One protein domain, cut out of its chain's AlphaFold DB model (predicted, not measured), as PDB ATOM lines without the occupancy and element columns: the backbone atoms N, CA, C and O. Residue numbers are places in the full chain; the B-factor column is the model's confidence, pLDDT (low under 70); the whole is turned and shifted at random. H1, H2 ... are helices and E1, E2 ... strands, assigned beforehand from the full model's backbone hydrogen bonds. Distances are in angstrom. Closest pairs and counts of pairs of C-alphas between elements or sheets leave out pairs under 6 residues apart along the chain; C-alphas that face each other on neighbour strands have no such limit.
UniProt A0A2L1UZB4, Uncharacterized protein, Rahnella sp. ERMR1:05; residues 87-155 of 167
ATOM      1  N   ALA A  87     163.819 121.415 136.795       87.00
ATOM      2  CA  ALA A  87     162.467 121.932 136.775       87.00
ATOM      3  C   ALA A  87     162.409 123.226 135.948       87.00
ATOM      4  O   ALA A  87     163.286 124.090 136.049       87.00
ATOM      5  N   LEU A  88     161.356 123.380 135.148       90.38
ATOM      6  CA  LEU A  88     161.074 124.590 134.377       90.38
ATOM      7  C   LEU A  88     160.114 125.492 135.138       90.38
ATOM      8  O   LEU A  88     159.029 125.063 135.518       90.38
ATOM      9  N   GLU A  89     160.484 126.750 135.326       93.12
ATOM     10  CA  GLU A  89     159.582 127.779 135.830       93.12
ATOM     11  C   GLU A  89     158.782 128.346 134.653       93.12
ATOM     12  O   GLU A  89     159.365 128.878 133.708       93.12
ATOM     13  N   VAL A  90     157.456 128.209 134.693       92.44
ATOM     14  CA  VAL A  90     156.558 128.703 133.642       92.44
ATOM     15  C   VAL A  90     155.597 129.724 134.235       92.44
ATOM     16  O   VAL A  90     154.855 129.431 135.176       92.44
ATOM     17  N   ASP A  91     155.597 130.926 133.662       92.50
ATOM     18  CA  ASP A  91     154.654 131.994 133.974       92.50
ATOM     19  C   ASP A  91     153.443 131.919 133.037       92.50
ATOM     20  O   ASP A  91     153.502 132.307 131.869       92.50
ATOM     21  N   ALA A  92     152.332 131.408 133.567       87.06
ATOM     22  CA  ALA A  92     151.045 131.330 132.875       87.06
ATOM     23  C   ALA A  92     150.063 132.420 133.347       87.06
ATOM     24  O   ALA A  92     148.842 132.245 133.272       87.06
ATOM     25  N   ARG A  93     150.560 133.531 133.913       90.00
ATOM     26  CA  ARG A  93     149.696 134.616 134.386       90.00
ATOM     27  C   ARG A  93     149.144 135.433 133.221       90.00
ATOM     28  O   ARG A  93     149.879 135.874 132.345       90.00
ATOM     29  N   ILE A  94     147.843 135.706 133.261       85.06
ATOM     30  CA  ILE A  94     147.136 136.526 132.270       85.06
ATOM     31  C   ILE A  94     146.415 137.658 132.998       85.06
ATOM     32  O   ILE A  94     145.754 137.431 134.012       85.06
ATOM     33  N   GLN A  95     146.511 138.882 132.480       87.12
ATOM     34  CA  GLN A  95     145.784 140.030 133.015       87.12
ATOM     35  C   GLN A  95     144.551 140.326 132.156       87.12
ATOM     36  O   GLN A  95     144.659 140.557 130.955       87.12
ATOM     37  N   HIS A  96     143.369 140.344 132.773       86.00
ATOM     38  CA  HIS A  96     142.107 140.654 132.105       86.00
ATOM     39  C   HIS A  96     141.213 141.504 133.018       86.00
ATOM     40  O   HIS A  96     140.958 141.140 134.166       86.00
ATOM     41  N   ASN A  97     140.749 142.658 132.524       86.75
ATOM     42  CA  ASN A  97     139.939 143.631 133.276       86.75
ATOM     43  C   ASN A  97     140.529 144.012 134.648       86.75
ATOM     44  O   ASN A  97     139.824 144.068 135.655       86.75
ATOM     45  N   GLY A  98     141.848 144.229 134.703       87.50
ATOM     46  CA  GLY A  98     142.557 144.581 135.939       87.50
ATOM     47  C   GLY A  98     142.702 143.435 136.947       87.50
ATOM     48  O   GLY A  98     143.286 143.642 138.007       87.50
ATOM     49  N   ARG A  99     142.217 142.228 136.629       86.12
ATOM     50  CA  ARG A  99     142.403 141.016 137.436       86.12
ATOM     51  C   ARG A  99     143.470 140.125 136.814       86.12
ATOM     52  O   ARG A  99     143.538 139.992 135.595       86.12
ATOM     53  N   GLN A 100     144.292 139.519 137.660       86.62
ATOM     54  CA  GLN A 100     145.297 138.543 137.256       86.62
ATOM     55  C   GLN A 100     144.733 137.132 137.446       86.62
ATOM     56  O   GLN A 100     144.211 136.809 138.511       86.62
ATOM     57  N   TYR A 101     144.850 136.308 136.415       83.94
ATOM     58  CA  TYR A 101     144.484 134.897 136.392       83.94
ATOM     59  C   TYR A 101     145.747 134.059 136.190       83.94
ATOM     60  O   TYR A 101     146.718 134.554 135.626       83.94
ATOM     61  N   GLY A 102     145.738 132.801 136.632       83.69
ATOM     62  CA  GLY A 102     146.896 131.911 136.524       83.69
ATOM     63  C   GLY A 102     147.935 132.108 137.632       83.69
ATOM     64  O   GLY A 102     147.743 132.881 138.573       83.69
ATOM     65  N   GLN A 103     149.029 131.359 137.537       86.81
ATOM     66  CA  GLN A 103     150.099 131.307 138.533       86.81
ATOM     67  C   GLN A 103     151.422 130.911 137.871       86.81
ATOM     68  O   GLN A 103     151.419 130.338 136.783       86.81
ATOM     69  N   ILE A 104     152.533 131.217 138.541       89.81
ATOM     70  CA  ILE A 104     153.855 130.699 138.177       89.81
ATOM     71  C   ILE A 104     154.010 129.335 138.841       89.81
ATOM     72  O   ILE A 104     153.755 129.209 140.042       89.81
ATOM     73  N   LEU A 105     154.410 128.326 138.074       90.50
ATOM     74  CA  LEU A 105     154.656 126.980 138.590       90.50
ATOM     75  C   LEU A 105     156.000 126.452 138.121       90.50
ATOM     76  O   LEU A 105     156.522 126.867 137.091       90.50
ATOM     77  N   THR A 106     156.533 125.506 138.887       89.50
ATOM     78  CA  THR A 106     157.671 124.689 138.489       89.50
ATOM     79  C   THR A 106     157.156 123.365 137.936       89.50
ATOM     80  O   THR A 106     156.312 122.684 138.531       89.50
ATOM     81  N   HIS A 107     157.638 123.022 136.753       88.81
ATOM     82  CA  HIS A 107     157.241 121.872 135.958       88.81
ATOM     83  C   HIS A 107     158.420 120.921 135.815       88.81
ATOM     84  O   HIS A 107     159.562 121.357 135.868       88.81
ATOM     85  N   ILE A 108     158.157 119.635 135.609       82.94
ATOM     86  CA  ILE A 108     159.227 118.670 135.341       82.94
ATOM     87  C   ILE A 108     159.733 118.894 133.919       82.94
ATOM     88  O   ILE A 108     158.920 118.874 132.992       82.94
ATOM     89  N   GLU A 109     161.037 119.115 133.756       82.75
ATOM     90  CA  GLU A 109     161.664 119.152 132.437       82.75
ATOM     91  C   GLU A 109     161.821 117.722 131.903       82.75
ATOM     92  O   GLU A 109     162.427 116.881 132.567       82.75
ATOM     93  N   THR A 110     161.266 117.445 130.723       72.31
ATOM     94  CA  THR A 110     161.419 116.143 130.042       72.31
ATOM     95  C   THR A 110     162.383 116.208 128.873       72.31
ATOM     96  O   THR A 110     163.139 115.269 128.667       72.31
ATOM     97  N   ASP A 111     162.381 117.339 128.167       67.88
ATOM     98  CA  ASP A 111     163.384 117.735 127.182       67.88
ATOM     99  C   ASP A 111     163.805 119.169 127.466       67.88
ATOM    100  O   ASP A 111     163.101 119.895 128.168       67.88
ATOM    101  N   MET A 112     164.944 119.591 126.919       73.94
ATOM    102  CA  MET A 112     165.445 120.949 127.110       73.94
ATOM    103  C   MET A 112     164.350 121.973 126.766       73.94
ATOM    104  O   MET A 112     163.940 122.084 125.613       73.94
ATOM    105  N   TRP A 113     163.895 122.715 127.781       78.31
ATOM    106  CA  TRP A 113     162.799 123.691 127.691       78.31
ATOM    107  C   TRP A 113     161.400 123.128 127.374       78.31
ATOM    108  O   TRP A 113     160.516 123.885 126.983       78.31
ATOM    109  N   HIS A 114     161.156 121.843 127.618       82.94
ATOM    110  CA  HIS A 114     159.834 121.229 127.503       82.94
ATOM    111  C   HIS A 114     159.350 120.675 128.837       82.94
ATOM    112  O   HIS A 114     160.014 119.855 129.480       82.94
ATOM    113  N   ALA A 115     158.170 121.129 129.260       85.44
ATOM    114  CA  ALA A 115     157.540 120.622 130.464       85.44
ATOM    115  C   ALA A 115     156.793 119.323 130.150       85.44
ATOM    116  O   ALA A 115     156.044 119.259 129.179       85.44
ATOM    117  N   LEU A 116     156.846 118.342 131.056       83.06
ATOM    118  CA  LEU A 116     156.074 117.093 130.950       83.06
ATOM    119  C   LEU A 116     154.590 117.324 130.624       83.06
ATOM    120  O   LEU A 116     153.936 116.520 129.957       83.06
ATOM    121  N   CYS A 117     154.007 118.387 131.180       83.69
ATOM    122  CA  CYS A 117     152.598 118.701 130.987       83.69
ATOM    123  C   CYS A 117     152.299 119.572 129.756       83.69
ATOM    124  O   CYS A 117     151.122 119.827 129.514       83.69
ATOM    125  N   GLY A 118     153.312 120.033 129.016       84.31
ATOM    126  CA  GLY A 118     153.167 120.950 127.880       84.31
ATOM    127  C   GLY A 118     152.801 122.385 128.276       84.31
ATOM    128  O   GLY A 118     152.119 123.082 127.526       84.31
ATOM    129  N   ALA A 119     153.174 122.828 129.484       87.56
ATOM    130  CA  ALA A 119     152.783 124.145 130.000       87.56
ATOM    131  C   ALA A 119     153.369 125.315 129.202       87.56
ATOM    132  O   ALA A 119     152.776 126.393 129.180       87.56
ATOM    133  N   GLU A 120     154.479 125.096 128.503       86.69
ATOM    134  CA  GLU A 120     155.098 126.061 127.598       86.69
ATOM    135  C   GLU A 120     154.169 126.501 126.456       86.69
ATOM    136  O   GLU A 120     154.354 127.568 125.884       86.69
ATOM    137  N   GLN A 121     153.120 125.729 126.143       85.31
ATOM    138  CA  GLN A 121     152.118 126.119 125.146       85.31
ATOM    139  C   GLN A 121     151.153 127.198 125.659       85.31
ATOM    140  O   GLN A 121     150.466 127.846 124.874       85.31
ATOM    141  N   SER A 122     151.050 127.358 126.981       82.25
ATOM    142  CA  SER A 122     150.079 128.238 127.648       82.25
ATOM    143  C   SER A 122     150.733 129.345 128.480       82.25
ATOM    144  O   SER A 122     150.025 130.118 129.125       82.25
ATOM    145  N   GLY A 123     152.062 129.427 128.495       85.81
ATOM    146  CA  GLY A 123     152.812 130.370 129.318       85.81
ATOM    147  C   GLY A 123     154.241 130.557 128.823       85.81
ATOM    148  O   GLY A 123     154.703 129.851 127.931       85.81
ATOM    149  N   ALA A 124     154.944 131.528 129.400       90.19
ATOM    150  CA  ALA A 124     156.341 131.788 129.076       90.19
ATOM    151  C   ALA A 124     157.253 131.042 130.050       90.19
ATOM    152  O   ALA A 124     157.070 131.143 131.264       90.19
ATOM    153  N   ILE A 125     158.259 130.334 129.541       90.38
ATOM    154  CA  ILE A 125     159.294 129.768 130.405       90.38
ATOM    155  C   ILE A 125     160.185 130.911 130.897       90.38
ATOM    156  O   ILE A 125     160.806 131.613 130.099       90.38
ATOM    157  N   THR A 126     160.233 131.115 132.210       91.56
ATOM    158  CA  THR A 126     160.980 132.201 132.864       91.56
ATOM    159  C   THR A 126     162.278 131.726 133.497       91.56
ATOM    160  O   THR A 126     163.152 132.538 133.800       91.56
ATOM    161  N   GLY A 127     162.444 130.416 133.666       90.31
ATOM    162  CA  GLY A 127     163.656 129.857 134.234       90.31
ATOM    163  C   GLY A 127     163.742 128.346 134.120       90.31
ATOM    164  O   GLY A 127     162.756 127.648 133.899       90.31
ATOM    165  N   ARG A 128     164.960 127.851 134.314       89.75
ATOM    166  CA  ARG A 128     165.298 126.435 134.427       89.75
ATOM    167  C   ARG A 128     166.150 126.273 135.673       89.75
ATOM    168  O   ARG A 128     167.121 127.009 135.853       89.75
ATOM    169  N   ARG A 129     165.751 125.376 136.563       84.50
ATOM    170  CA  ARG A 129     166.344 125.212 137.892       84.50
ATOM    171  C   ARG A 129     166.736 123.765 138.103       84.50
ATOM    172  O   ARG A 129     165.971 122.883 137.745       84.50
ATOM    173  N   GLU A 130     167.901 123.524 138.681       79.56
ATOM    174  CA  GLU A 130     168.372 122.167 138.947       79.56
ATOM    175  C   GLU A 130     167.890 121.689 140.325       79.56
ATOM    176  O   GLU A 130     167.994 122.434 141.296       79.56
ATOM    177  N   ASN A 131     167.391 120.453 140.419       69.88
ATOM    178  CA  ASN A 131     166.972 119.798 141.668       69.88
ATOM    179  C   ASN A 131     165.941 120.580 142.516       69.88
ATOM    180  O   ASN A 131     165.904 120.436 143.739       69.88
ATOM    181  N   GLU A 132     165.098 121.400 141.885       77.62
ATOM    182  CA  GLU A 132     164.034 122.136 142.577       77.62
ATOM    183  C   GLU A 132     162.732 121.318 142.689       77.62
ATOM    184  O   GLU A 132     162.413 120.530 141.792       77.62
ATOM    185  N   PRO A 133     161.921 121.537 143.744       77.31
ATOM    186  CA  PRO A 133     160.611 120.913 143.883       77.31
ATOM    187  C   PRO A 133     159.648 121.292 142.755       77.31
ATOM    188  O   PRO A 133     159.602 122.436 142.290       77.31
ATOM    189  N   VAL A 134     158.797 120.341 142.375       81.94
ATOM    190  CA  VAL A 134     157.779 120.510 141.329       81.94
ATOM    191  C   VAL A 134     156.467 120.967 141.961       81.94
ATOM    192  O   VAL A 134     155.868 120.245 142.760       81.94
ATOM    193  N   THR A 135     155.974 122.144 141.574       87.69
ATOM    194  CA  THR A 135     154.700 122.686 142.070       87.69
ATOM    195  C   THR A 135     153.530 122.447 141.120       87.69
ATOM    196  O   THR A 135     152.375 122.555 141.537       87.69
ATOM    197  N   CYS A 136     153.787 122.081 139.859       87.00
ATOM    198  CA  CYS A 136     152.744 121.783 138.884       87.00
ATOM    199  C   CYS A 136     151.959 120.500 139.250       87.00
ATOM    200  O   CYS A 136     152.533 119.406 139.220       87.00
ATOM    201  N   PRO A 137     150.634 120.579 139.504       85.31
ATOM    202  CA  PRO A 137     149.826 119.410 139.864       85.31
ATOM    203  C   PRO A 137     149.747 118.359 138.755       85.31
ATOM    204  O   PRO A 137     149.785 117.170 139.044       85.31
ATOM    205  N   ALA A 138     149.688 118.785 137.487       85.31
ATOM    206  CA  ALA A 138     149.661 117.869 136.347       85.31
ATOM    207  C   ALA A 138     150.991 117.120 136.192       85.31
ATOM    208  O   ALA A 138     150.988 115.923 135.915       85.31
ATOM    209  N   CYS A 139     152.120 117.811 136.408       83.00
ATOM    210  CA  CYS A 139     153.432 117.167 136.428       83.00
ATOM    211  C   CYS A 139     153.519 116.164 137.579       83.00
ATOM    212  O   CYS A 139     153.880 115.014 137.361       83.00
ATOM    213  N   ARG A 140     153.092 116.572 138.779       79.94
ATOM    214  CA  ARG A 140     153.017 115.698 139.952       79.94
ATOM    215  C   ARG A 140     152.173 114.454 139.693       79.94
ATOM    216  O   ARG A 140     152.646 113.361 139.949       79.94
ATOM    217  N   GLU A 141     150.953 114.589 139.187       78.88
ATOM    218  CA  GLU A 141     150.045 113.456 138.979       78.88
ATOM    219  C   GLU A 141     150.549 112.491 137.900       78.88
ATOM    220  O   GLU A 141     150.505 111.275 138.085       78.88
ATOM    221  N   ARG A 142     151.023 113.018 136.761       74.81
ATOM    222  CA  ARG A 142     151.628 112.192 135.703       74.81
ATOM    223  C   ARG A 142     152.805 111.402 136.263       74.81
ATOM    224  O   ARG A 142     152.853 110.197 136.097       74.81
ATOM    225  N   TRP A 143     153.666 112.051 137.034       70.69
ATOM    226  CA  TRP A 143     154.897 111.436 137.514       70.69
ATOM    227  C   TRP A 143     154.734 110.588 138.792       70.69
ATOM    228  O   TRP A 143     155.520 109.681 139.051       70.69
ATOM    229  N   GLN A 144     153.695 110.836 139.596       66.62
ATOM    230  CA  GLN A 144     153.288 109.956 140.699       66.62
ATOM    231  C   GLN A 144     152.686 108.646 140.187       66.62
ATOM    232  O   GLN A 144     152.881 107.614 140.826       66.62
ATOM    233  N   ARG A 145     151.983 108.663 139.043       63.34
ATOM    234  CA  ARG A 145     151.529 107.429 138.377       63.34
ATOM    235  C   ARG A 145     152.704 106.545 137.963       63.34
ATOM    236  O   ARG A 145     152.603 105.337 138.125       63.34
ATOM    237  N   CYS A 146     153.821 107.163 137.596       57.69
ATOM    238  CA  CYS A 146     155.090 106.496 137.314       57.69
ATOM    239  C   CYS A 146     155.836 105.994 138.581       57.69
ATOM    240  O   CYS A 146     156.923 105.437 138.494       57.69
ATOM    241  N   GLN A 147     155.290 106.227 139.787       53.06
ATOM    242  CA  GLN A 147     155.861 105.885 141.108       53.06
ATOM    243  C   GLN A 147     157.261 106.455 141.433       53.06
ATOM    244  O   GLN A 147     157.920 105.989 142.358       53.06
ATOM    245  N   VAL A 148     157.715 107.499 140.739       48.12
ATOM    246  CA  VAL A 148     159.129 107.941 140.758       48.12
ATOM    247  C   VAL A 148     159.483 108.901 141.900       48.12
ATOM    248  O   VAL A 148     160.631 108.936 142.343       48.12
ATOM    249  N   TYR A 149     158.527 109.703 142.374       52.44
ATOM    250  CA  TYR A 149     158.754 110.694 143.433       52.44
ATOM    251  C   TYR A 149     158.079 110.286 144.743       52.44
ATOM    252  O   TYR A 149     156.939 109.815 144.762       52.44
ATOM    253  N   GLY A 150     158.773 110.527 145.855       54.41
ATOM    254  CA  GLY A 150     158.213 110.438 147.196       54.41
ATOM    255  C   GLY A 150     157.422 111.695 147.563       54.41
ATOM    256  O   GLY A 150     157.424 112.697 146.855       54.41
ATOM    257  N   HIS A 151     156.736 111.666 148.706       56.78
ATOM    258  CA  HIS A 151     155.982 112.833 149.177       56.78
ATOM    259  C   HIS A 151     156.887 114.069 149.386       56.78
ATOM    260  O   HIS A 151     156.464 115.182 149.068       56.78
ATOM    261  N   ALA A 152     158.130 113.852 149.829       60.00
ATOM    262  CA  ALA A 152     159.126 114.884 150.125       60.00
ATOM    263  C   ALA A 152     159.490 115.763 148.914       60.00
ATOM    264  O   ALA A 152     159.707 116.963 149.065       60.00
ATOM    265  N   ASP A 153     159.474 115.197 147.707       60.09
ATOM    266  CA  ASP A 153     159.784 115.913 146.463       60.09
ATOM    267  C   ASP A 153     158.705 116.953 146.088       60.09
ATOM    268  O   ASP A 153     158.901 117.803 145.218       60.09
ATOM    269  N   PHE A 154     157.565 116.907 146.788       60.31
ATOM    270  CA  PHE A 154     156.433 117.821 146.643       60.31
ATOM    271  C   PHE A 154     156.144 118.646 147.915       60.31
ATOM    272  O   PHE A 154     155.202 119.440 147.918       60.31
ATOM    273  N   GLU A 155     156.882 118.455 149.017       53.47
ATOM    274  CA  GLU A 155     156.477 118.915 150.361       53.47
ATOM    275  C   GLU A 155     156.789 120.380 150.709       53.47
ATOM    276  O   GLU A 155     156.431 120.829 151.794       53.47
TER     277      GLU A 155
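Overview. This is residues 87 to 155 of the 167 residues of an uncharacterized protein of Rahnella sp. ERMR1:05 (UniProt A0A2L1UZB4). A small, strongly twisted sheet of three strands, E4 - E1 - E5, has a thin two-stranded arm at one end and two short helices, H1 and H2, toward the other. E1 runs on into E2, and the chain folds back through E3 into E4; the tip, residues 95 to 100, sticks out. The 69 printed residues hold, in order, E1 E2 E3 E4 E5 H1 H2; both sheets, E4 - E1 - E5 and E2 - E3, are antiparallel, and the class is mixed. The whole is compact, with a radius of gyration of the C-alphas of 12.6 A, and elongated, 42 by 23 by 18 A.

Arrangement. Begin at the inner strand E1, residues 87 to 91. Beside it find edge strand E5, residues 124 to 130, antiparallel at 156 degrees, with N 89 and O 127 2.8 A apart. Edge strand E4, residues 104 to 111, is antiparallel to E1 at 134 degrees, with N 88 and O 107 at 2.8 A; it bends by 57 degrees at residue 108. E2, residues 94 to 96, and E3, residues 99 to 101, form a hairpin, with N 96 and O 99 at 2.8 A. H1, residues 137 to 145, only grazes the larger sheet; C-alphas 107 and 139 are its closest to E4, 6.1 A apart. H2, residues 151 to 154, is close to H1 but not clearly touching, the closest C-alphas, 140 and 154, being 7.8 A apart. In H1 every O i to N i+4 pair is within hydrogen-bond range; H2 is too short for one.

Along the chain. Find C-alpha 87 at (162.467, 121.932, 136.775); E1 runs 13.0 A from there. E4 is 19.5 A long, E5 18.3 A and H1 12.2 A. H2 ends at C-alpha 154, (156.433, 117.821, 146.643).

Size, cuts and confidence. C-alphas 97 and 147 are the farthest apart, 41.7 A. The printed part has no cut, and the link E4 to E5 is long, 12 residues. Look for pLDDT under 70 at residues 111, 131 and 144 to 155.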